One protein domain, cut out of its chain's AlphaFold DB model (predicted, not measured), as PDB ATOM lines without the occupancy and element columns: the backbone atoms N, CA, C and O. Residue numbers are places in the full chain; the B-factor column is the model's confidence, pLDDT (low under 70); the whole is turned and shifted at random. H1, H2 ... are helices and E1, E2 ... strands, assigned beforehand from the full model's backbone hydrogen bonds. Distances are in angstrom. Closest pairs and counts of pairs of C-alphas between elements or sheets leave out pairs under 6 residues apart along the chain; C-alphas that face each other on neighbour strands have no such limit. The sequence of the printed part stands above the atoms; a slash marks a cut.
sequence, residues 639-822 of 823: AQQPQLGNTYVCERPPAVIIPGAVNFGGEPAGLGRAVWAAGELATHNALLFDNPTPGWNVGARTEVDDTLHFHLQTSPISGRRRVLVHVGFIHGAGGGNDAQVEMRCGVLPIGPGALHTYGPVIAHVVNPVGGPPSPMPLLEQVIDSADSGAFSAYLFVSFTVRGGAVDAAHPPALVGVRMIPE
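What this domain is: This is residues 639 to 822 of the 823 residues of an uncharacterized protein of Candidatus Anammoximicrobium sp (UniProt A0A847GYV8). Two twisted sheets stand face to face as a sandwich, wound as a jelly roll: one long hairpin of four nested antiparallel pairs, E4 with E11, E5 with E10, E6 with E9 and E7 with E8, runs over both sheets. The hairpin of E1 and E2 widens the larger sheet at one edge, E3 widens the smaller one, and the short helix H1 lies by the end of E7. The printed part has 184 residues with eleven named strands and one named helix, in the order E1 to E9, H1, E10, E11; the class is mostly strand. The antiparallel sheets run E2-E1-E5-E10-E7-E8 and E3-E4-E11-E6-E9. The whole is compact, with a radius of gyration of the C-alphas of 16.3 A and spans of 51 by 36 by 29 A.

How they stand to each other: E1, residues 643 to 652, bends by 69 degrees at residue 646 and forms a hairpin with the edge strand E2, residues 656 to 661; N 650 and O 658, 2.9 A apart, are within hydrogen-bond range, as are the N and O pairs below. In the other sheet the edge strand E3, residues 674 to 678, forms a hairpin with E4, residues 696 to 701 (N 676 and O 699, 3.0 A). E5, residues 707 to 713, is antiparallel to E1, with N 649 and O 709 at 2.8 A. E7, residues 737 to 749, forms a hairpin with the edge strand E8, residues 761 to 767, with N 741 and O 763 at 2.9 A. E6, residues 720 to 729, is antiparallel to the edge strand E9, residues 778 to 784, with N 723 and O 781 at 2.9 A. H1, residues 785 to 788, is on the larger sheet over E7 at a height of 6.5 A; their closest C-alphas, Ser 788 and Pro 749, are 5.5 A apart. H1 is too short for an O i to N i+4 pair; its one O i to N i+3 pair is within range. E10, residues 793 to 803, neighbours E5 (N 710 and O 799, 3.0 A) and E7 (N 744 and O 798, 2.9 A). E11, residues 812 to 821, neighbours E4 (N 698 and O 814, 2.8 A) and E6 (N 724 and O 818, 2.9 A). The facing parts of the two sheets are 8.5 A apart centre to centre, their best planes 14 degrees apart.

Where its parts are: E1 begins at C-alpha 643 (196.321, 80.702, 205.771) and measures 25.7 A. E7, the longest strand by residues, measures 39.2 A; E10 measures 32.4 A and E6 30.3 A. E11 measures 27.2 A and ends at C-alpha 821 (183.338, 71.171, 209.826).

The domain as a whole: The C-alphas farthest apart, Pro 752 and Gly 770, are 54.3 A apart. The printed part has no cut; the links E2 to E3, E3 to E4 and E7 to E8 are long. Mean pLDDT of the printed part is 82.8, with 22 residues under 70, among them 731 to 735 and 768 to 773.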
ATOM      1  N   ALA A 639     194.591  74.721 213.396       83.75
ATOM      2  CA  ALA A 639     195.614  74.262 212.464       83.75
ATOM      3  C   ALA A 639     195.066  73.943 211.060       83.75
ATOM      4  O   ALA A 639     195.844  73.906 210.110       83.75
ATOM      5  N   GLN A 640     193.756  73.704 210.918       85.19
ATOM      6  CA  GLN A 640     193.109  73.400 209.637       85.19
ATOM      7  C   GLN A 640     192.526  74.633 208.932       85.19
ATOM      8  O   GLN A 640     192.030  74.490 207.816       85.19
ATOM      9  N   GLN A 641     192.569  75.825 209.539       88.81
ATOM     10  CA  GLN A 641     192.054  77.031 208.889       88.81
ATOM     11  C   GLN A 641     192.926  77.450 207.689       88.81
ATOM     12  O   GLN A 641     194.137  77.203 207.698       88.81
ATOM     13  N   PRO A 642     192.340  78.065 206.641       87.44
ATOM     14  CA  PRO A 642     193.103  78.585 205.509       87.44
ATOM     15  C   PRO A 642     194.060  79.695 205.959       87.44
ATOM     16  O   PRO A 642     193.648  80.585 206.689       87.44
ATOM     17  N   GLN A 643     195.313  79.668 205.508       85.31
ATOM     18  CA  GLN A 643     196.321  80.702 205.771       85.31
ATOM     19  C   GLN A 643     196.671  81.448 204.484       85.31
ATOM     20  O   GLN A 643     196.778  80.827 203.424       85.31
ATOM     21  N   LEU A 644     196.866  82.766 204.575       85.31
ATOM     22  CA  LEU A 644     197.210  83.624 203.438       85.31
ATOM     23  C   LEU A 644     198.608  83.306 202.889       85.31
ATOM     24  O   LEU A 644     199.594  83.311 203.624       85.31
ATOM     25  N   GLY A 645     198.685  83.013 201.589       84.00
ATOM     26  CA  GLY A 645     199.936  82.720 200.897       84.00
ATOM     27  C   GLY A 645     200.832  83.951 200.762       84.00
ATOM     28  O   GLY A 645     200.362  85.081 200.677       84.00
ATOM     29  N   ASN A 646     202.147  83.737 200.692       83.94
ATOM     30  CA  ASN A 646     203.137  84.824 200.723       83.94
ATOM     31  C   ASN A 646     203.179  85.695 199.451       83.94
ATOM     32  O   ASN A 646     203.895  86.698 199.429       83.94
ATOM     33  N   THR A 647     202.476  85.316 198.379       84.75
ATOM     34  CA  THR A 647     202.522  86.004 197.081       84.75
ATOM     35  C   THR A 647     201.144  86.184 196.454       84.75
ATOM     36  O   THR A 647     200.287  85.299 196.500       84.75
ATOM     37  N   TYR A 648     200.977  87.330 195.797       89.44
ATOM     38  CA  TYR A 648     199.849  87.643 194.924       89.44
ATOM     39  C   TYR A 648     200.346  87.941 193.504       89.44
ATOM     40  O   TYR A 648     201.542  88.132 193.260       89.44
ATOM     41  N   VAL A 649     199.422  87.968 192.552       88.38
ATOM     42  CA  VAL A 649     199.665  88.279 191.144       88.38
ATOM     43  C   VAL A 649     198.665  89.337 190.706       88.38
ATOM     44  O   VAL A 649     197.464  89.122 190.811       88.38
ATOM     45  N   CYS A 650     199.151  90.460 190.192       85.31
ATOM     46  CA  CYS A 650     198.323  91.410 189.462       85.31
ATOM     47  C   CYS A 650     198.302  91.024 187.978       85.31
ATOM     48  O   CYS A 650     199.363  90.846 187.375       85.31
ATOM     49  N   GLU A 651     197.114  90.928 187.392       85.12
ATOM     50  CA  GLU A 651     196.894  90.913 185.946       85.12
ATOM     51  C   GLU A 651     196.300  92.263 185.529       85.12
ATOM     52  O   GLU A 651     195.377  92.771 186.173       85.12
ATOM     53  N   ARG A 652     196.847  92.862 184.465       74.56
ATOM     54  CA  ARG A 652     196.385  94.148 183.924       74.56
ATOM     55  C   ARG A 652     196.008  94.035 182.444       74.56
ATOM     56  O   ARG A 652     196.778  93.410 181.714       74.56
ATOM     57  N   PRO A 653     194.910  94.647 181.961       69.81
ATOM     58  CA  PRO A 653     194.627  94.754 180.529       69.81
ATOM     59  C   PRO A 653     195.621  95.695 179.810       69.81
ATOM     60  O   PRO A 653     195.862  96.798 180.299       69.81
ATOM     61  N   PRO A 654     196.169  95.332 178.631       71.31
ATOM     62  CA  PRO A 654     196.217  93.992 178.041       71.31
ATOM     63  C   PRO A 654     197.204  93.086 178.798       71.31
ATOM     64  O   PRO A 654     198.306  93.527 179.111       71.31
ATOM     65  N   ALA A 655     196.816  91.826 179.033       72.19
ATOM     66  CA  ALA A 655     197.416  90.879 179.988       72.19
ATOM     67  C   ALA A 655     198.940  91.003 180.231       72.19
ATOM     68  O   ALA A 655     199.759  90.359 179.567       72.19
ATOM     69  N   VAL A 656     199.312  91.780 181.254       75.56
ATOM     70  CA  VAL A 656     200.650  91.791 181.867       75.56
ATOM     71  C   VAL A 656     200.548  91.260 183.295       75.56
ATOM     72  O   VAL A 656     199.753  91.752 184.091       75.56
ATOM     73  N   ILE A 657     201.378  90.263 183.605       81.50
ATOM     74  CA  ILE A 657     201.434  89.566 184.895       81.50
ATOM     75  C   ILE A 657     202.544  90.182 185.754       81.50
ATOM     76  O   ILE A 657     203.719  90.116 185.385       81.50
ATOM     77  N   ILE A 658     202.186  90.744 186.911       79.19
ATOM     78  CA  ILE A 658     203.117  91.359 187.869       79.19
ATOM     79  C   ILE A 658     202.993  90.641 189.226       79.19
ATOM     80  O   ILE A 658     201.978  90.805 189.905       79.19
ATOM     81  N   PRO A 659     203.986  89.834 189.648       82.00
ATOM     82  CA  PRO A 659     203.971  89.186 190.957       82.00
ATOM     83  C   PRO A 659     204.352  90.165 192.080       82.00
ATOM     84  O   PRO A 659     205.257  90.984 191.916       82.00
ATOM     85  N   GLY A 660     203.707  90.029 193.239       82.00
ATOM     86  CA  GLY A 660     203.983  90.795 194.456       82.00
ATOM     87  C   GLY A 660     204.018  89.915 195.709       82.00
ATOM     88  O   GLY A 660     203.592  88.759 195.686       82.00
ATOM     89  N   ALA A 661     204.548  90.459 196.806       83.69
ATOM     90  CA  ALA A 661     204.608  89.794 198.108       83.69
ATOM     91  C   ALA A 661     203.531  90.354 199.047       83.69
ATOM     92  O   ALA A 661     203.333  91.567 199.105       83.69
ATOM     93  N   VAL A 662     202.849  89.476 199.782       83.44
ATOM     94  CA  VAL A 662     201.799  89.858 200.738       83.44
ATOM     95  C   VAL A 662     202.406  90.545 201.963       83.44
ATOM     96  O   VAL A 662     203.420  90.082 202.492       83.44
ATOM     97  N   ASN A 663     201.782  91.628 202.439       82.75
ATOM     98  CA  ASN A 663     202.174  92.252 203.704       82.75
ATOM     99  C   ASN A 663     201.480  91.559 204.889       82.75
ATOM    100  O   ASN A 663     200.259  91.427 204.917       82.75
ATOM    101  N   PHE A 664     202.254  91.145 205.889       77.44
ATOM    102  CA  PHE A 664     201.743  90.537 207.125       77.44
ATOM    103  C   PHE A 664     201.782  91.501 208.326       77.44
ATOM    104  O   PHE A 664     201.403  91.121 209.428       77.44
ATOM    105  N   GLY A 665     202.239  92.743 208.122       68.06
ATOM    106  CA  GLY A 665     202.302  93.795 209.143       68.06
ATOM    107  C   GLY A 665     201.138  94.792 209.116       68.06
ATOM    108  O   GLY A 665     201.313  95.904 209.602       68.06
ATOM    109  N   GLY A 666     199.997  94.441 208.512       74.31
ATOM    110  CA  GLY A 666     198.878  95.361 208.269       74.31
ATOM    111  C   GLY A 666     198.934  96.044 206.899       74.31
ATOM    112  O   GLY A 666     199.588  95.563 205.970       74.31
ATOM    113  N   GLU A 667     198.219  97.159 206.751       80.00
ATOM    114  CA  GLU A 667     198.097  97.867 205.473       80.00
ATOM    115  C   GLU A 667     199.417  98.552 205.059       80.00
ATOM    116  O   GLU A 667     200.028  99.263 205.860       80.00
ATOM    117  N   PRO A 668     199.904  98.359 203.817       74.12
ATOM    118  CA  PRO A 668     201.088  99.059 203.337       74.12
ATOM    119  C   PRO A 668     200.773 100.518 202.974       74.12
ATOM    120  O   PRO A 668     199.844 100.813 202.214       74.12
ATOM    121  N   ALA A 669     201.606 101.422 203.496       66.00
ATOM    122  CA  ALA A 669     201.475 102.865 203.328       66.00
ATOM    123  C   ALA A 669     201.648 103.333 201.869       66.00
ATOM    124  O   ALA A 669     202.498 102.834 201.127       66.00
ATOM    125  N   GLY A 670     200.877 104.358 201.495       67.81
ATOM    126  CA  GLY A 670     200.803 104.883 200.128       67.81
ATOM    127  C   GLY A 670     199.854 104.079 199.231       67.81
ATOM    128  O   GLY A 670     199.475 102.959 199.546       67.81
ATOM    129  N   LEU A 671     199.481 104.650 198.084       61.69
ATOM    130  CA  LEU A 671     198.369 104.190 197.232       61.69
ATOM    131  C   LEU A 671     198.685 102.960 196.346       61.69
ATOM    132  O   LEU A 671     198.020 102.726 195.342       61.69
ATOM    133  N   GLY A 672     199.735 102.196 196.655       68.12
ATOM    134  CA  GLY A 672     200.206 101.099 195.800       68.12
ATOM    135  C   GLY A 672     199.324  99.846 195.849       68.12
ATOM    136  O   GLY A 672     198.731  99.539 196.885       68.12
ATOM    137  N   ARG A 673     199.308  99.080 194.745       81.81
ATOM    138  CA  ARG A 673     198.716  97.728 194.676       81.81
ATOM    139  C   ARG A 673     199.241  96.842 195.798       81.81
ATOM    140  O   ARG A 673     200.456  96.656 195.886       81.81
ATOM    141  N   ALA A 674     198.356  96.215 196.564       87.06
ATOM    142  CA  ALA A 674     198.763  95.292 197.618       87.06
ATOM    143  C   ALA A 674     197.685  94.263 197.965       87.06
ATOM    144  O   ALA A 674     196.498  94.502 197.767       87.06
ATOM    145  N   VAL A 675     198.127  93.159 198.566       88.56
ATOM    146  CA  VAL A 675     197.301  92.248 199.366       88.56
ATOM    147  C   VAL A 675     197.967  92.122 200.737       88.56
ATOM    148  O   VAL A 675     199.193  91.986 200.808       88.56
ATOM    149  N   TRP A 676     197.196  92.197 201.822       89.50
ATOM    150  CA  TRP A 676     197.726  92.133 203.189       89.50
ATOM    151  C   TRP A 676     196.798  91.413 204.160       89.50
ATOM    152  O   TRP A 676     195.582  91.394 203.982       89.50
ATOM    153  N   ALA A 677     197.381  90.859 205.221       86.44
ATOM    154  CA  ALA A 677     196.622  90.434 206.387       86.44
ATOM    155  C   ALA A 677     196.170  91.672 207.176       86.44
ATOM    156  O   ALA A 677     197.004  92.465 207.620       86.44
ATOM    157  N   ALA A 678     194.860  91.836 207.343       82.12
ATOM    158  CA  ALA A 678     194.280  92.860 208.203       82.12
ATOM    159  C   ALA A 678     194.093  92.309 209.630       82.12
ATOM    160  O   ALA A 678     193.888  91.109 209.821       82.12
ATOM    161  N   GLY A 679     194.212  93.184 210.630       78.25
ATOM    162  CA  GLY A 679     194.022  92.841 212.040       78.25
ATOM    163  C   GLY A 679     192.574  93.058 212.468       78.25
ATOM    164  O   GLY A 679     191.648  92.557 211.827       78.25
ATOM    165  N   GLU A 680     192.411  93.841 213.533       82.56
ATOM    166  CA  GLU A 680     191.150  94.527 213.812       82.56
ATOM    167  C   GLU A 680     190.859  95.527 212.677       82.56
ATOM    168  O   GLU A 680     191.781  96.191 212.194       82.56
ATOM    169  N   LEU A 681     189.609  95.602 212.212       83.06
ATOM    170  CA  LEU A 681     189.200  96.533 211.155       83.06
ATOM    171  C   LEU A 681     187.723  96.914 211.271       83.06
ATOM    172  O   LEU A 681     186.890  96.071 211.601       83.06
ATOM    173  N   ALA A 682     187.401  98.164 210.946       83.12
ATOM    174  CA  ALA A 682     186.029  98.608 210.705       83.12
ATOM    175  C   ALA A 682     185.694  98.458 209.214       83.12
ATOM    176  O   ALA A 682     186.526  98.802 208.370       83.12
ATOM    177  N   THR A 683     184.504  97.967 208.883       82.06
ATOM    178  CA  THR A 683     184.003  97.866 207.502       82.06
ATOM    179  C   THR A 683     183.115  99.046 207.109       82.06
ATOM    180  O   THR A 683     182.750  99.879 207.941       82.06
ATOM    181  N   HIS A 684     182.751  99.121 205.826       77.62
ATOM    182  CA  HIS A 684     181.866 100.160 205.287       77.62
ATOM    183  C   HIS A 684     180.471 100.181 205.928       77.62
ATOM    184  O   HIS A 684     179.907 101.252 206.125       77.62
ATOM    185  N   ASN A 685     179.946  99.025 206.347       75.31
ATOM    186  CA  ASN A 685     178.698  98.900 207.112       75.31
ATOM    187  C   ASN A 685     178.875  99.085 208.636       75.31
ATOM    188  O   ASN A 685     178.141  98.488 209.417       75.31
ATOM    189  N   ALA A 686     179.863  99.885 209.053       72.75
ATOM    190  CA  ALA A 686     180.180 100.251 210.442       72.75
ATOM    191  C   ALA A 686     180.489  99.090 211.419       72.75
ATOM    192  O   ALA A 686     180.733  99.330 212.603       72.75
ATOM    193  N   LEU A 687     180.553  97.838 210.952       79.19
ATOM    194  CA  LEU A 687     180.935  96.703 211.788       79.19
ATOM    195  C   LEU A 687     182.438  96.721 212.084       79.19
ATOM    196  O   LEU A 687     183.276  96.701 211.185       79.19
ATOM    197  N   LEU A 688     182.780  96.698 213.370       85.19
ATOM    198  CA  LEU A 688     184.143  96.481 213.846       85.19
ATOM    199  C   LEU A 688     184.377  94.975 214.019       85.19
ATOM    200  O   LEU A 688     183.618  94.321 214.732       85.19
ATOM    201  N   PHE A 689     185.420  94.420 213.404       86.50
ATOM    202  CA  PHE A 689     185.800  93.007 213.515       86.50
ATOM    203  C   PHE A 689     187.147  92.853 214.216       86.50
ATOM    204  O   PHE A 689     188.086  93.577 213.901       86.50
ATOM    205  N   ASP A 690     187.248  91.880 215.125       82.75
ATOM    206  CA  ASP A 690     188.488  91.519 215.826       82.75
ATOM    207  C   ASP A 690     189.521  90.892 214.865       82.75
ATOM    208  O   ASP A 690     189.178  90.430 213.770       82.75
ATOM    209  N   ASN A 691     190.776  90.773 215.312       70.56
ATOM    210  CA  ASN A 691     191.734  89.841 214.727       70.56
ATOM    211  C   ASN A 691     191.098  88.433 214.716       70.56
ATOM    212  O   ASN A 691     190.875  87.837 215.774       70.56
ATOM    213  N   PRO A 692     190.799  87.868 213.536       64.19
ATOM    214  CA  PRO A 692     189.816  86.796 213.408       64.19
ATOM    215  C   PRO A 692     190.367  85.409 213.748       64.19
ATOM    216  O   PRO A 692     189.658  84.425 213.534       64.19
ATOM    217  N   THR A 693     191.608  85.320 214.248       68.38
ATOM    218  CA  THR A 693     192.285  84.070 214.619       68.38
ATOM    219  C   THR A 693     191.321  83.172 215.416       68.38
ATOM    220  O   THR A 693     190.913  83.550 216.515       68.38
ATOM    221  N   PRO A 694     190.943  81.988 214.891       69.00
ATOM    222  CA  PRO A 694     191.709  81.199 213.921       69.00
ATOM    223  C   PRO A 694     191.439  81.425 212.413       69.00
ATOM    224  O   PRO A 694     192.134  80.812 211.607       69.00
ATOM    225  N   GLY A 695     190.476  82.259 212.013       77.81
ATOM    226  CA  GLY A 695     190.286  82.701 210.618       77.81
ATOM    227  C   GLY A 695     191.222  83.852 210.201       77.81
ATOM    228  O   GLY A 695     192.129  84.211 210.949       77.81
ATOM    229  N   TRP A 696     190.990  84.447 209.021       82.31
ATOM    230  CA  TRP A 696     191.778  85.578 208.481       82.31
ATOM    231  C   TRP A 696     190.921  86.728 207.933       82.31
ATOM    232  O   TRP A 696     189.878  86.498 207.329       82.31
ATOM    233  N   ASN A 697     191.417  87.959 208.084       88.94
ATOM    234  CA  ASN A 697     190.927  89.155 207.401       88.94
ATOM    235  C   ASN A 697     191.990  89.545 206.364       88.94
ATOM    236  O   ASN A 697     193.184  89.540 206.675       88.94
ATOM    237  N   VAL A 698     191.587  89.854 205.131       89.25
ATOM    238  CA  VAL A 698     192.515  90.121 204.020       89.25
ATOM    239  C   VAL A 698     192.086  91.371 203.265       89.25
ATOM    240  O   VAL A 698     191.025  91.370 202.648       89.25
ATOM    241  N   GLY A 699     192.914  92.414 203.288       89.94
ATOM    242  CA  GLY A 699     192.732  93.609 202.461       89.94
ATOM    243  C   GLY A 699     193.382  93.442 201.086       89.94
ATOM    244  O   GLY A 699     194.429  92.796 200.965       89.94
ATOM    245  N   ALA A 700     192.768  94.011 200.048       88.81
ATOM    246  CA  ALA A 700     193.271  93.981 198.676       88.81
ATOM    247  C   ALA A 700     193.030  95.328 197.970       88.81
ATOM    248  O   ALA A 700     191.903  95.654 197.616       88.81
ATOM    249  N   ARG A 701     194.096  96.102 197.721       86.56
ATOM    250  CA  ARG A 701     194.023  97.414 197.051       86.56
ATOM    251  C   ARG A 701     194.324  97.267 195.558       86.56
ATOM    252  O   ARG A 701     195.474  97.032 195.179       86.56
ATOM    253  N   THR A 702     193.294  97.402 194.732       82.06
ATOM    254  CA  THR A 702     193.345  97.437 193.259       82.06
ATOM    255  C   THR A 702     193.559  98.864 192.730       82.06
ATOM    256  O   THR A 702     193.290  99.831 193.433       82.06
ATOM    257  N   GLU A 703     193.988  99.005 191.472       76.69
ATOM    258  CA  GLU A 703     193.684 100.201 190.661       76.69
ATOM    259  C   GLU A 703     192.476  99.901 189.745       76.69
ATOM    260  O   GLU A 703     192.061  98.748 189.626       76.69
ATOM    261  N   VAL A 704     191.921 100.920 189.081       72.38
ATOM    262  CA  VAL A 704     190.863 100.738 188.065       72.38
ATOM    263  C   VAL A 704     191.350  99.800 186.948       72.38
ATOM    264  O   VAL A 704     192.506  99.890 186.521       72.38
ATOM    265  N   ASP A 705     190.462  98.905 186.501       72.69
ATOM    266  CA  ASP A 705     190.687  97.825 185.521       72.69
ATOM    267  C   ASP A 705     191.705  96.732 185.932       72.69
ATOM    268  O   ASP A 705     191.978  95.813 185.151       72.69
ATOM    269  N   ASP A 706     192.253  96.762 187.151       79.31
ATOM    270  CA  ASP A 706     193.174  95.729 187.635       79.31
ATOM    271  C   ASP A 706     192.449  94.485 188.177       79.31
ATOM    272  O   ASP A 706     191.414  94.563 188.844       79.31
ATOM    273  N   THR A 707     193.067  93.316 187.985       87.69
ATOM    274  CA  THR A 707     192.685  92.070 188.661       87.69
ATOM    275  C   THR A 707     193.811  91.602 189.590       87.69
ATOM    276  O   THR A 707     194.938  91.384 189.145       87.69
ATOM    277  N   LEU A 708     193.518  91.403 190.878       90.06
ATOM    278  CA  LEU A 708     194.431  90.794 191.851       90.06
ATOM    279  C   LEU A 708     194.044  89.338 192.113       90.06
ATOM    280  O   LEU A 708     192.935  89.050 192.556       90.06
ATOM    281  N   HIS A 709     194.988  88.422 191.914       91.38
ATOM    282  CA  HIS A 709     194.862  87.010 192.262       91.38
ATOM    283  C   HIS A 709     195.752  86.676 193.460       91.38
ATOM    284  O   HIS A 709     196.959  86.927 193.436       91.38
ATOM    285  N   PHE A 710     195.193  86.040 194.483       91.94
ATOM    286  CA  PHE A 710     195.962  85.479 195.595       91.94
ATOM    287  C   PHE A 710     195.385  84.137 196.043       91.94
ATOM    288  O   PHE A 710     194.333  83.699 195.575       91.94
ATOM    289  N   HIS A 711     196.115  83.441 196.910       90.62
ATOM    290  CA  HIS A 711     195.773  82.092 197.340       90.62
ATOM    291  C   HIS A 711     195.906  81.940 198.853       90.62
ATOM    292  O   HIS A 711     196.778  82.541 199.478       90.62
ATOM    293  N   LEU A 712     195.045  81.102 199.422       89.44
ATOM    294  CA  LEU A 712     195.166  80.573 200.769       89.44
ATOM    295  C   LEU A 712     195.393  79.063 200.691       89.44
ATOM    296  O   LEU A 712     194.863  78.384 199.804       89.44
ATOM    297  N   GLN A 713     196.157  78.535 201.640       86.25
ATOM    298  CA  GLN A 713     196.441  77.108 201.766       86.25
ATOM    299  C   GLN A 713     196.150  76.631 203.193       86.25
ATOM    300  O   GLN A 713     196.299  77.375 204.157       86.25
ATOM    301  N   THR A 714     195.728  75.378 203.326       87.81
ATOM    302  CA  THR A 714     195.443  74.718 204.612       87.81
ATOM    303  C   THR A 714     196.514  73.689 204.979       87.81
ATOM    304  O   THR A 714     197.201  73.140 204.111       87.81
ATOM    305  N   SER A 715     196.608  73.355 206.270       86.62
ATOM    306  CA  SER A 715     197.137  72.050 206.700       86.62
ATOM    307  C   SER A 715     196.207  70.912 206.240       86.62
ATOM    308  O   SER A 715     195.043  71.178 205.951       86.62
ATOM    309  N   PRO A 716     196.651  69.640 206.238       89.12
ATOM    310  CA  PRO A 716     195.815  68.482 205.917       89.12
ATOM    311  C   PRO A 716     194.389  68.516 206.495       89.12
ATOM    312  O   PRO A 716     194.184  68.447 207.713       89.12
ATOM    313  N   ILE A 717     193.401  68.576 205.599       89.81
ATOM    314  CA  ILE A 717     191.971  68.491 205.911       89.81
ATOM    315  C   ILE A 717     191.458  67.070 205.671       89.81
ATOM    316  O   ILE A 717     192.069  66.274 204.951       89.81
ATOM    317  N   SER A 718     190.339  66.717 206.298       88.38
ATOM    318  CA  SER A 718     189.656  65.427 206.118       88.38
ATOM    319  C   SER A 718     188.170  65.576 206.442       88.38
ATOM    320  O   SER A 718     187.805  66.390 207.305       88.38
ATOM    321  N   GLY A 719     187.350  64.784 205.753       89.31
ATOM    322  CA  GLY A 719     185.894  64.889 205.745       89.31
ATOM    323  C   GLY A 719     185.375  66.087 204.945       89.31
ATOM    324  O   GLY A 719     186.137  66.828 204.312       89.31
ATOM    325  N   ARG A 720     184.058  66.276 205.025       91.94
ATOM    326  CA  ARG A 720     183.316  67.372 204.403       91.94
ATOM    327  C   ARG A 720     183.422  68.665 205.223       91.94
ATOM    328  O   ARG A 720     183.434  68.626 206.453       91.94
ATOM    329  N   ARG A 721     183.548  69.809 204.545       91.25
ATOM    330  CA  ARG A 721     183.769  71.147 205.127       91.25
ATOM    331  C   ARG A 721     183.014  72.223 204.343       91.25
ATOM    332  O   ARG A 721     182.753  72.049 203.155       91.25
ATOM    333  N   ARG A 722     182.758  73.371 204.978       91.94
ATOM    334  CA  ARG A 722     182.283  74.603 204.315       91.94
ATOM    335  C   ARG A 722     183.344  75.694 204.440       91.94
ATOM    336  O   ARG A 722     183.788  75.982 205.550       91.94
ATOM    337  N   VAL A 723     183.745  76.285 203.317       92.19
ATOM    338  CA  VAL A 723     184.588  77.491 203.247       92.19
ATOM    339  C   VAL A 723     183.665  78.704 203.204       92.19
ATOM    340  O   VAL A 723     182.737  78.712 202.397       92.19
ATOM    341  N   LEU A 724     183.901  79.695 204.068       92.06
ATOM    342  CA  LEU A 724     183.050  80.877 204.250       92.06
ATOM    343  C   LEU A 724     183.892  82.162 204.257       92.06
ATOM    344  O   LEU A 724     184.915  82.215 204.944       92.06
ATOM    345  N   VAL A 725     183.431  83.197 203.548       92.31
ATOM    346  CA  VAL A 725     184.032  84.546 203.499       92.31
ATOM    347  C   VAL A 725     182.940  85.601 203.345       92.31
ATOM    348  O   VAL A 725     182.102  85.452 202.464       92.31
ATOM    349  N   HIS A 726     182.977  86.689 204.116       92.94
ATOM    350  CA  HIS A 726     182.177  87.884 203.809       92.94
ATOM    351  C   HIS A 726     183.034  88.898 203.048       92.94
ATOM    352  O   HIS A 726     184.225  89.030 203.333       92.94
ATOM    353  N   VAL A 727     182.445  89.611 202.089       91.62
ATOM    354  CA  VAL A 727     183.142  90.634 201.292       91.62
ATOM    355  C   VAL A 727     182.632  92.025 201.667       91.62
ATOM    356  O   VAL A 727     181.432  92.217 201.807       91.62
ATOM    357  N   GLY A 728     183.526  93.000 201.814       89.62
ATOM    358  CA  GLY A 728     183.175  94.404 202.058       89.62
ATOM    359  C   GLY A 728     184.319  95.341 201.687       89.62
ATOM    360  O   GLY A 728     185.234  94.938 200.970       89.62
ATOM    361  N   PHE A 729     184.297  96.564 202.211       86.69
ATOM    362  CA  PHE A 729     185.400  97.526 202.115       86.69
ATOM    363  C   PHE A 729     185.898  97.906 203.516       86.69
ATOM    364  O   PHE A 729     185.136  97.830 204.483       86.69
ATOM    365  N   ILE A 730     187.173  98.278 203.637       82.25
ATOM    366  CA  ILE A 730     187.783  98.733 204.896       82.25
ATOM    367  C   ILE A 730     187.516 100.232 205.081       82.25
ATOM    368  O   ILE A 730     187.668 100.997 204.134       82.25
ATOM    369  N   HIS A 731     187.191 100.620 206.316       69.00
ATOM    370  CA  HIS A 731     186.947 101.978 206.810       69.00
ATOM    371  C   HIS A 731     185.740 102.707 206.176       69.00
ATOM    372  O   HIS A 731     185.808 103.204 205.063       69.00
ATOM    373  N   GLY A 732     184.666 102.875 206.957       58.19
ATOM    374  CA  GLY A 732     183.686 103.963 206.803       58.19
ATOM    375  C   GLY A 732     182.874 104.040 205.499       58.19
ATOM    376  O   GLY A 732     182.946 103.192 204.612       58.19
ATOM    377  N   ALA A 733     182.074 105.104 205.390       53.44
ATOM    378  CA  ALA A 733     181.308 105.435 204.189       53.44
ATOM    379  C   ALA A 733     182.214 106.110 203.140       53.44
ATOM    380  O   ALA A 733     182.136 107.314 202.897       53.44
ATOM    381  N   GLY A 734     183.122 105.321 202.563       50.75
ATOM    382  CA  GLY A 734     184.016 105.751 201.488       50.75
ATOM    383  C   GLY A 734     183.295 106.092 200.181       50.75
ATOM    384  O   GLY A 734     182.091 105.862 200.033       50.75
ATOM    385  N   GLY A 735     184.051 106.619 199.209       56.56
ATOM    386  CA  GLY A 735     183.537 106.934 197.874       56.56
ATOM    387  C   GLY A 735     182.897 105.734 197.159       56.56
ATOM    388  O   GLY A 735     183.014 104.594 197.599       56.56
ATOM    389  N   GLY A 736     182.211 106.008 196.044       70.62
ATOM    390  CA  GLY A 736     181.422 105.020 195.299       70.62
ATOM    391  C   GLY A 736     182.254 103.821 194.852       70.62
ATOM    392  O   GLY A 736     182.923 103.890 193.821       70.62
ATOM    393  N   ASN A 737     182.208 102.747 195.633       78.62
ATOM    394  CA  ASN A 737     183.098 101.603 195.506       78.62
ATOM    395  C   ASN A 737     182.363 100.418 194.883       78.62
ATOM    396  O   ASN A 737     181.260 100.081 195.298       78.62
ATOM    397  N   ASP A 738     183.012  99.738 193.946       84.94
ATOM    398  CA  ASP A 738     182.554  98.513 193.300       84.94
ATOM    399  C   ASP A 738     183.701  97.495 193.313       84.94
ATOM    400  O   ASP A 738     184.812  97.781 192.849       84.94
ATOM    401  N   ALA A 739     183.441  96.300 193.845       86.62
ATOM    402  CA  ALA A 739     184.363  95.181 193.742       86.62
ATOM    403  C   ALA A 739     183.647  93.864 193.425       86.62
ATOM    404  O   ALA A 739     182.720  93.434 194.120       86.62
ATOM    405  N   GLN A 740     184.152  93.160 192.412       90.06
ATOM    406  CA  GLN A 740     183.788  91.775 192.128       90.06
ATOM    407  C   GLN A 740     184.843  90.839 192.724       90.06
ATOM    408  O   GLN A 740     186.035  90.956 192.427       90.06
ATOM    409  N   VAL A 741     184.398  89.877 193.532       92.19
ATOM    410  CA  VAL A 741     185.255  88.863 194.159       92.19
ATOM    411  C   VAL A 741     184.814  87.472 193.731       92.19
ATOM    412  O   VAL A 741     183.683  87.055 193.966       92.19
ATOM    413  N   GLU A 742     185.739  86.730 193.133       94.25
ATOM    414  CA  GLU A 742     185.566  85.336 192.736       94.25
ATOM    415  C   GLU A 742     186.436  84.423 193.613       94.25
ATOM    416  O   GLU A 742     187.662  84.553 193.649       94.25
ATOM    417  N   MET A 743     185.802  83.468 194.292       95.31
ATOM    418  CA  MET A 743     186.443  82.395 195.052       95.31
ATOM    419  C   MET A 743     186.397  81.087 194.259       95.31
ATOM    420  O   MET A 743     185.340  80.677 193.785       95.31
ATOM    421  N   ARG A 744     187.523  80.369 194.182       94.38
ATOM    422  CA  ARG A 744     187.569  78.966 193.729       94.38
ATOM    423  C   ARG A 744     188.262  78.103 194.770       94.38
ATOM    424  O   ARG A 744     189.326  78.472 195.264       94.38
ATOM    425  N   CYS A 745     187.695  76.937 195.055       93.81
ATOM    426  CA  CYS A 745     188.304  75.930 195.923       93.81
ATOM    427  C   CYS A 745     188.836  74.751 195.101       93.81
ATOM    428  O   CYS A 745     188.230  74.350 194.105       93.81
ATOM    429  N   GLY A 746     189.925  74.134 195.555       92.69
ATOM    430  CA  GLY A 746     190.397  72.859 195.024       92.69
ATOM    431  C   GLY A 746     191.109  72.014 196.074       92.69
ATOM    432  O   GLY A 746     191.840  72.542 196.910       92.69
ATOM    433  N   VAL A 747     190.894  70.700 196.033       92.44
ATOM    434  CA  VAL A 747     191.456  69.734 196.987       92.44
ATOM    435  C   VAL A 747     192.444  68.793 196.297       92.44
ATOM    436  O   VAL A 747     192.126  68.139 195.301       92.44
ATOM    437  N   LEU A 748     193.671  68.751 196.819       91.19
ATOM    438  CA  LEU A 748     194.777  67.934 196.315       91.19
ATOM    439  C   LEU A 748     195.068  66.791 197.305       91.19
ATOM    440  O   LEU A 748     195.344  67.079 198.472       91.19
ATOM    441  N   PRO A 749     195.043  65.516 196.887       91.00
ATOM    442  CA  PRO A 749     195.183  64.390 197.804       91.00
ATOM    443  C   PRO A 749     196.602  64.297 198.378       91.00
ATOM    444  O   PRO A 749     197.585  64.623 197.709       91.00
ATOM    445  N   ILE A 750     196.734  63.796 199.609       84.19
ATOM    446  CA  ILE A 750     198.046  63.577 200.244       84.19
ATOM    447  C   ILE A 750     198.650  62.264 199.727       84.19
ATOM    448  O   ILE A 750     198.629  61.224 200.384       84.19
ATOM    449  N   GLY A 751     199.159  62.311 198.497       77.56
ATOM    450  CA  GLY A 751     199.706  61.163 197.782       77.56
ATOM    451  C   GLY A 751     199.629  61.339 196.261       77.56
ATOM    452  O   GLY A 751     199.475  62.457 195.773       77.56
ATOM    453  N   PRO A 752     199.745  60.249 195.482       73.12
ATOM    454  CA  PRO A 752     199.536  60.294 194.040       73.12
ATOM    455  C   PRO A 752     198.045  60.459 193.710       73.12
ATOM    456  O   PRO A 752     197.243  59.567 193.977       73.12
ATOM    457  N   GLY A 753     197.685  61.573 193.076       76.50
ATOM    458  CA  GLY A 753     196.339  61.841 192.573       76.50
ATOM    459  C   GLY A 753     196.269  63.174 191.825       76.50
ATOM    460  O   GLY A 753     197.296  63.822 191.612       76.50
ATOM    461  N   ALA A 754     195.070  63.565 191.397       84.25
ATOM    462  CA  ALA A 754     194.825  64.825 190.694       84.25
ATOM    463  C   ALA A 754     194.200  65.872 191.628       84.25
ATOM    464  O   ALA A 754     193.552  65.523 192.612       84.25
ATOM    465  N   LEU A 755     194.368  67.155 191.296       87.88
ATOM    466  CA  LEU A 755     193.610  68.239 191.919       87.88
ATOM    467  C   LEU A 755     192.138  68.128 191.496       87.88
ATOM    468  O   LEU A 755     191.843  68.191 190.302       87.88
ATOM    469  N   HIS A 756     191.225  68.006 192.459       91.19
ATOM    470  CA  HIS A 756     189.803  68.253 192.224       91.19
ATOM    471  C   HIS A 756     189.537  69.755 192.372       91.19
ATOM    472  O   HIS A 756     190.045  70.372 193.307       91.19
ATOM    473  N   THR A 757     188.746  70.353 191.480       91.38
ATOM    474  CA  THR A 757     188.406  71.786 191.509       91.38
ATOM    475  C   THR A 757     186.899  71.984 191.516       91.38
ATOM    476  O   THR A 757     186.214  71.479 190.626       91.38
ATOM    477  N   TYR A 758     186.403  72.763 192.472       92.94
ATOM    478  CA  TYR A 758     185.002  73.171 192.535       92.94
ATOM    479  C   TYR A 758     184.734  74.352 191.589       92.94
ATOM    480  O   TYR A 758     185.662  74.965 191.051       92.94
ATOM    481  N   GLY A 759     183.454  74.652 191.357       87.31
ATOM    482  CA  GLY A 759     183.052  75.811 190.559       87.31
ATOM    483  C   GLY A 759     183.463  77.141 191.209       87.31
ATOM    484  O   GLY A 759     183.742  77.181 192.408       87.31
ATOM    485  N   PRO A 760     183.516  78.237 190.434       91.00
ATOM    486  CA  PRO A 760     183.688  79.565 190.999       91.00
ATOM    487  C   PRO A 760     182.417  80.025 191.715       91.00
ATOM    488  O   PRO A 760     181.313  79.891 191.187       91.00
ATOM    489  N   VAL A 761     182.592  80.620 192.891       92.69
ATOM    490  CA  VAL A 761     181.553  81.346 193.626       92.69
ATOM    491  C   VAL A 761     181.896  82.827 193.521       92.69
ATOM    492  O   VAL A 761     183.027  83.212 193.814       92.69
ATOM    493  N   ILE A 762     180.956  83.646 193.050       92.00
ATOM    494  CA  ILE A 762     181.189  85.064 192.748       92.00
ATOM    495  C   ILE A 762     180.257  85.914 193.604       92.00
ATOM    496  O   ILE A 762     179.053  85.666 193.640       92.00
ATOM    497  N   ALA A 763     180.824  86.929 194.245       89.56
ATOM    498  CA  ALA A 763     180.115  88.000 194.920       89.56
ATOM    499  C   ALA A 763     180.439  89.331 194.235       89.56
ATOM    500  O   ALA A 763     181.534  89.533 193.702       89.56
ATOM    501  N   HIS A 764     179.475  90.239 194.266       87.25
ATOM    502  CA  HIS A 764     179.619  91.627 193.850       87.25
ATOM    503  C   HIS A 764     179.211  92.472 195.049       87.25
ATOM    504  O   HIS A 764     178.153  92.225 195.627       87.25
ATOM    505  N   VAL A 765     180.073  93.394 195.470       84.50
ATOM    506  CA  VAL A 765     179.800  94.311 196.578       84.50
ATOM    507  C   VAL A 765     179.954  95.741 196.077       84.50
ATOM    508  O   VAL A 765     180.900  96.055 195.352       84.50
ATOM    509  N   VAL A 766     178.992  96.589 196.435       81.38
ATOM    510  CA  VAL A 766     178.905  97.977 195.976       81.38
ATOM    511  C   VAL A 766     178.591  98.869 197.171       81.38
ATOM    512  O   VAL A 766     177.583  98.650 197.842       81.38
ATOM    513  N   ASN A 767     179.429  99.868 197.442       75.31
ATOM    514  CA  ASN A 767     179.123 100.934 198.393       75.31
ATOM    515  C   ASN A 767     178.668 102.171 197.597       75.31
ATOM    516  O   ASN A 767     179.498 102.749 196.890       75.31
ATOM    517  N   PRO A 768     177.379 102.556 197.631       64.94
ATOM    518  CA  PRO A 768     176.882 103.698 196.865       64.94
ATOM    519  C   PRO A 768     177.450 105.026 197.390       64.94
ATOM    520  O   PRO A 768     177.789 105.157 198.564       64.94
ATOM    521  N   VAL A 769     177.523 106.047 196.529       62.19
ATOM    522  CA  VAL A 769     177.892 107.409 196.955       62.19
ATOM    523  C   VAL A 769     176.735 108.003 197.758       62.19
ATOM    524  O   VAL A 769     175.716 108.355 197.177       62.19
ATOM    525  N   GLY A 770     176.894 108.129 199.076       52.47
ATOM    526  CA  GLY A 770     175.918 108.786 199.959       52.47
ATOM    527  C   GLY A 770     174.686 107.954 200.340       52.47
ATOM    528  O   GLY A 770     173.934 108.380 201.211       52.47
ATOM    529  N   GLY A 771     174.498 106.772 199.748       51.69
ATOM    530  CA  GLY A 771     173.461 105.820 200.157       51.69
ATOM    531  C   GLY A 771     173.871 104.974 201.375       51.69
ATOM    532  O   GLY A 771     175.039 104.988 201.779       51.69
ATOM    533  N   PRO A 772     172.941 104.195 201.961       53.72
ATOM    534  CA  PRO A 772     173.254 103.285 203.058       53.72
ATOM    535  C   PRO A 772     174.258 102.196 202.619       53.72
ATOM    536  O   PRO A 772     174.186 101.710 201.484       53.72
ATOM    537  N   PRO A 773     175.190 101.784 203.498       62.72
ATOM    538  CA  PRO A 773     176.206 100.792 203.163       62.72
ATOM    539  C   PRO A 773     175.578  99.409 202.958       62.72
ATOM    540  O   PRO A 773     174.817  98.927 203.795       62.72
ATOM    541  N   SER A 774     175.921  98.747 201.851       74.88
ATOM    542  CA  SER A 774     175.330  97.451 201.501       74.88
ATOM    543  C   SER A 774     175.753  96.318 202.452       74.88
ATOM    544  O   SER A 774     176.888  96.325 202.950       74.88
ATOM    545  N   PRO A 775     174.896  95.301 202.672       84.06
ATOM    546  CA  PRO A 775     175.278  94.087 203.389       84.06
ATOM    547  C   PRO A 775     176.490  93.403 202.752       84.06
ATOM    548  O   PRO A 775     176.657  93.412 201.535       84.06
ATOM    549  N   MET A 776     177.330  92.769 203.570       89.50
ATOM    550  CA  MET A 776     178.557  92.102 203.133       89.50
ATOM    551  C   MET A 776     178.257  90.698 202.580       89.50
ATOM    552  O   MET A 776     178.056  89.771 203.380       89.50
ATOM    553  N   PRO A 777     178.243  90.478 201.247       91.81
ATOM    554  CA  PRO A 777     177.811  89.209 200.675       91.81
ATOM    555  C   PRO A 777     178.695  88.039 201.120       91.81
ATOM    556  O   PRO A 777     179.929  88.118 201.121       91.81
ATOM    557  N   LEU A 778     178.037  86.931 201.471       92.88
ATOM    558  CA  LEU A 778     178.670  85.682 201.876       92.88
ATOM    559  C   LEU A 778     179.036  84.828 200.652       92.88
ATOM    560  O   LEU A 778     178.173  84.318 199.939       92.88
ATOM    561  N   LEU A 779     180.333  84.603 200.460       93.50
ATOM    562  CA  LEU A 779     180.870  83.552 199.602       93.50
ATOM    563  C   LEU A 779     180.929  82.238 200.391       93.50
ATOM    564  O   LEU A 779     181.657  82.134 201.381       93.50
ATOM    565  N   GLU A 780     180.206  81.220 199.925       93.81
ATOM    566  CA  GLU A 780     180.199  79.877 200.511       93.81
ATOM    567  C   GLU A 780     180.540  78.797 199.474       93.81
ATOM    568  O   GLU A 780     179.974  78.775 198.384       93.81
ATOM    569  N   GLN A 781     181.413  77.851 199.839       94.50
ATOM    570  CA  GLN A 781     181.661  76.629 199.066       94.50
ATOM    571  C   GLN A 781     181.752  75.398 199.980       94.50
ATOM    572  O   GLN A 781     182.582  75.340 200.888       94.50
ATOM    573  N   VAL A 782     180.939  74.378 199.692       93.62
ATOM    574  CA  VAL A 782     181.048  73.034 200.289       93.62
ATOM    575  C   VAL A 782     182.165  72.254 199.588       93.62
ATOM    576  O   VAL A 782     182.246  72.280 198.360       93.62
ATOM    577  N   ILE A 783     183.001  71.542 200.342       92.81
ATOM    578  CA  ILE A 783     184.083  70.686 199.829       92.81
ATOM    579  C   ILE A 783     184.124  69.352 200.587       92.81
ATOM    580  O   ILE A 783     183.739  69.299 201.755       92.81
ATOM    581  N   ASP A 784     184.670  68.296 199.984       91.81
ATOM    582  CA  ASP A 784     185.058  67.067 200.688       91.81
ATOM    583  C   ASP A 784     186.429  66.575 200.205       91.81
ATOM    584  O   ASP A 784     186.705  66.458 199.012       91.81
ATOM    585  N   SER A 785     187.291  66.220 201.157       88.88
ATOM    586  CA  SER A 785     188.500  65.427 200.911       88.88
ATOM    587  C   SER A 785     188.288  64.227 199.970       88.88
ATOM    588  O   SER A 785     189.141  63.975 199.115       88.88
ATOM    589  N   ALA A 786     187.154  63.528 200.076       87.94
ATOM    590  CA  ALA A 786     186.842  62.330 199.302       87.94
ATOM    591  C   ALA A 786     186.761  62.579 197.783       87.94
ATOM    592  O   ALA A 786     187.083  61.676 197.008       87.94
ATOM    593  N   ASP A 787     186.435  63.802 197.349       89.12
ATOM    594  CA  ASP A 787     186.365  64.190 195.932       89.12
ATOM    595  C   ASP A 787     187.740  64.150 195.232       89.12
ATOM    596  O   ASP A 787     187.829  64.032 194.006       89.12
ATOM    597  N   SER A 788     188.826  64.194 196.017       84.81
ATOM    598  CA  SER A 788     190.209  63.985 195.558       84.81
ATOM    599  C   SER A 788     190.602  62.504 195.416       84.81
ATOM    600  O   SER A 788     191.699  62.191 194.949       84.81
ATOM    601  N   GLY A 789     189.736  61.578 195.845       82.25
ATOM    602  CA  GLY A 789     190.018  60.144 195.925       82.25
ATOM    603  C   GLY A 789     190.854  59.717 197.140       82.25
ATOM    604  O   GLY A 789     191.290  58.565 197.195       82.25
ATOM    605  N   ALA A 790     191.086  60.606 198.113       82.81
ATOM    606  CA  ALA A 790     191.865  60.332 199.322       82.81
ATOM    607  C   ALA A 790     191.105  60.686 200.612       82.81
ATOM    608  O   ALA A 790     190.237  61.548 200.629       82.81
ATOM    609  N   PHE A 791     191.485  60.042 201.720       85.06
ATOM    610  CA  PHE A 791     190.948  60.339 203.057       85.06
ATOM    611  C   PHE A 791     191.385  61.716 203.592       85.06
ATOM    612  O   PHE A 791     190.696  62.314 204.414       85.06
ATOM    613  N   SER A 792     192.528  62.224 203.123       87.19
ATOM    614  CA  SER A 792     193.065  63.526 203.520       87.19
ATOM    615  C   SER A 792     193.645  64.265 202.319       87.19
ATOM    616  O   SER A 792     194.296  63.662 201.460       87.19
ATOM    617  N   ALA A 793     193.433  65.579 202.288       90.31
ATOM    618  CA  ALA A 793     193.811  66.463 201.190       90.31
ATOM    619  C   ALA A 793     194.335  67.812 201.712       90.31
ATOM    620  O   ALA A 793     194.061  68.195 202.848       90.31
ATOM    621  N   TYR A 794     195.058  68.546 200.870       89.50
ATOM    622  CA  TYR A 794     195.289  69.980 201.037       89.50
ATOM    623  C   TYR A 794     194.186  70.742 200.300       89.50
ATOM    624  O   TYR A 794     193.998  70.520 199.103       89.50
ATOM    625  N   LEU A 795     193.488  71.649 200.984       90.69
ATOM    626  CA  LEU A 795     192.651  72.658 200.334       90.69
ATOM    627  C   LEU A 795     193.519  73.852 199.920       90.69
ATOM    628  O   LEU A 795     194.231  74.428 200.751       90.69
ATOM    629  N   PHE A 796     193.370  74.240 198.657       90.19
ATOM    630  CA  PHE A 796     193.772  75.525 198.099       90.19
ATOM    631  C   PHE A 796     192.513  76.352 197.817       90.19
ATOM    632  O   PHE A 796     191.574  75.852 197.192       90.19
ATOM    633  N   VAL A 797     192.503  77.614 198.241       91.62
ATOM    634  CA  VAL A 797     191.446  78.578 197.904       91.62
ATOM    635  C   VAL A 797     192.091  79.733 197.153       91.62
ATOM    636  O   VAL A 797     192.954  80.406 197.709       91.62
ATOM    637  N   SER A 798     191.714  79.966 195.898       91.69
ATOM    638  CA  SER A 798     192.167  81.137 195.142       91.69
ATOM    639  C   SER A 798     191.082  82.203 195.126       91.69
ATOM    640  O   SER A 798     189.952  81.906 194.728       91.69
ATOM    641  N   PHE A 799     191.448  83.431 195.482       93.38
ATOM    642  CA  PHE A 799     190.604  84.610 195.341       93.38
ATOM    643  C   PHE A 799     191.085  85.457 194.172       93.38
ATOM    644  O   PHE A 799     192.287  85.646 193.974       93.38
ATOM    645  N   THR A 800     190.127  85.956 193.404       91.94
ATOM    646  CA  THR A 800     190.327  86.927 192.334       91.94
ATOM    647  C   THR A 800     189.482  88.150 192.663       91.94
ATOM    648  O   THR A 800     188.259  88.048 192.701       91.94
ATOM    649  N   VAL A 801     190.131  89.280 192.934       89.94
ATOM    650  CA  VAL A 801     189.494  90.564 193.253       89.94
ATOM    651  C   VAL A 801     189.655  91.490 192.055       89.94
ATOM    652  O   VAL A 801     190.768  91.672 191.559       89.94
ATOM    653  N   ARG A 802     188.550  92.068 191.588       86.25
ATOM    654  CA  ARG A 802     188.509  93.062 190.512       86.25
ATOM    655  C   ARG A 802     187.917  94.350 191.049       86.25
ATOM    656  O   ARG A 802     186.810  94.319 191.580       86.25
ATOM    657  N   GLY A 803     188.652  95.446 190.902       69.44
ATOM    658  CA  GLY A 803     188.158  96.775 191.242       69.44
ATOM    659  C   GLY A 803     187.404  97.388 190.069       69.44
ATOM    660  O   GLY A 803     187.929  97.419 188.955       69.44
ATOM    661  N   GLY A 804     186.190  97.876 190.322       73.44
ATOM    662  CA  GLY A 804     185.495  98.802 189.434       73.44
ATOM    663  C   GLY A 804     185.968 100.230 189.707       73.44
ATOM    664  O   GLY A 804     187.163 100.530 189.636       73.44
ATOM    665  N   ALA A 805     185.042 101.111 190.083       73.56
ATOM    666  CA  ALA A 805     185.414 102.308 190.830       73.56
ATOM    667  C   ALA A 805     185.895 101.871 192.225       73.56
ATOM    668  O   ALA A 805     185.172 101.169 192.923       73.56
ATOM    669  N   VAL A 806     187.122 102.224 192.614       68.81
ATOM    670  CA  VAL A 806     187.669 101.902 193.941       68.81
ATOM    671  C   VAL A 806     188.434 103.103 194.474       68.81
ATOM    672  O   VAL A 806     189.424 103.540 193.884       68.81
ATOM    673  N   ASP A 807     187.980 103.608 195.611       73.75
ATOM    674  CA  ASP A 807     188.690 104.565 196.439       73.75
ATOM    675  C   ASP A 807     189.880 103.874 197.122       73.75
ATOM    676  O   ASP A 807     189.741 102.892 197.853       73.75
ATOM    677  N   ALA A 808     191.082 104.395 196.879       70.75
ATOM    678  CA  ALA A 808     192.320 103.836 197.410       70.75
ATOM    679  C   ALA A 808     192.472 104.003 198.937       70.75
ATOM    680  O   ALA A 808     193.337 103.337 199.514       70.75
ATOM    681  N   ALA A 809     191.659 104.860 199.570       73.56
ATOM    682  CA  ALA A 809     191.540 104.974 201.026       73.56
ATOM    683  C   ALA A 809     190.581 103.935 201.640       73.56
ATOM    684  O   ALA A 809     190.684 103.650 202.830       73.56
ATOM    685  N   HIS A 810     189.690 103.345 200.833       80.56
ATOM    686  CA  HIS A 810     188.611 102.465 201.293       80.56
ATOM    687  C   HIS A 810     188.614 101.119 200.529       80.56
ATOM    688  O   HIS A 810     187.670 100.798 199.801       80.56
ATOM    689  N   PRO A 811     189.712 100.337 200.619       84.31
ATOM    690  CA  PRO A 811     189.961  99.187 199.753       84.31
ATOM    691  C   PRO A 811     189.067  97.970 200.068       84.31
ATOM    692  O   PRO A 811     188.660  97.780 201.216       84.31
ATOM    693  N   PRO A 812     188.818  97.081 199.084       88.00
ATOM    694  CA  PRO A 812     188.153  95.796 199.298       88.00
ATOM    695  C   PRO A 812     188.788  94.922 200.392       88.00
ATOM    696  O   PRO A 812     190.014  94.795 200.485       88.00
ATOM    697  N   ALA A 813     187.938  94.239 201.160       89.12
ATOM    698  CA  ALA A 813     188.313  93.271 202.183       89.12
ATOM    699  C   ALA A 813     187.527  91.960 202.098       89.12
ATOM    700  O   ALA A 813     186.322  91.931 201.847       89.12
ATOM    701  N   LEU A 814     188.232  90.871 202.406       90.31
ATOM    702  CA  LEU A 814     187.665  89.572 202.744       90.31
ATOM    703  C   LEU A 814     187.708  89.413 204.265       90.31
ATOM    704  O   LEU A 814     188.794  89.394 204.847       90.31
ATOM    705  N   VAL A 815     186.551  89.298 204.908       88.88
ATOM    706  CA  VAL A 815     186.413  89.289 206.370       88.88
ATOM    707  C   VAL A 815     186.007  87.905 206.870       88.88
ATOM    708  O   VAL A 815     185.109  87.253 206.325       88.88
ATOM    709  N   GLY A 816     186.685  87.452 207.928       84.06
ATOM    710  CA  GLY A 816     186.414  86.181 208.597       84.06
ATOM    711  C   GLY A 816     186.597  84.953 207.703       84.06
ATOM    712  O   GLY A 816     185.811  84.015 207.814       84.06
ATOM    713  N   VAL A 817     187.608  84.949 206.827       89.06
ATOM    714  CA  VAL A 817     187.935  83.824 205.937       89.06
ATOM    715  C   VAL A 817     188.235  82.580 206.770       89.06
ATOM    716  O   VAL A 817     189.214  82.539 207.519       89.06
ATOM    717  N   ARG A 818     187.366  81.569 206.663       89.12
ATOM    718  CA  ARG A 818     187.337  80.408 207.567       89.12
ATOM    719  C   ARG A 818     186.813  79.146 206.893       89.12
ATOM    720  O   ARG A 818     186.134  79.196 205.868       89.12
ATOM    721  N   MET A 819     187.098  78.003 207.507       89.88
ATOM    722  CA  MET A 819     186.619  76.688 207.099       89.88
ATOM    723  C   MET A 819     186.053  75.929 208.307       89.88
ATOM    724  O   MET A 819     186.790  75.559 209.226       89.88
ATOM    725  N   ILE A 820     184.750  75.652 208.286       89.25
ATOM    726  CA  ILE A 820     184.043  74.937 209.360       89.25
ATOM    727  C   ILE A 820     183.829  73.450 209.012       89.25
ATOM    728  O   ILE A 820     183.707  73.109 207.828       89.25
ATOM    729  N   PRO A 821     183.811  72.540 210.007       86.44
ATOM    730  CA  PRO A 821     183.338  71.171 209.826       86.44
ATOM    731  C   PRO A 821     181.850  71.135 209.457       86.44
ATOM    732  O   PRO A 821     181.067  71.958 209.929       86.44
ATOM    733  N   GLU A 822     181.468  70.164 208.629       80.62
ATOM    734  CA  GLU A 822     180.070  69.787 208.395       80.62
ATOM    735  C   GLU A 822     179.852  68.370 208.980       80.62
ATOM    736  O   GLU A 822     180.739  67.529 208.792       80.62
TER     737      GLU A 822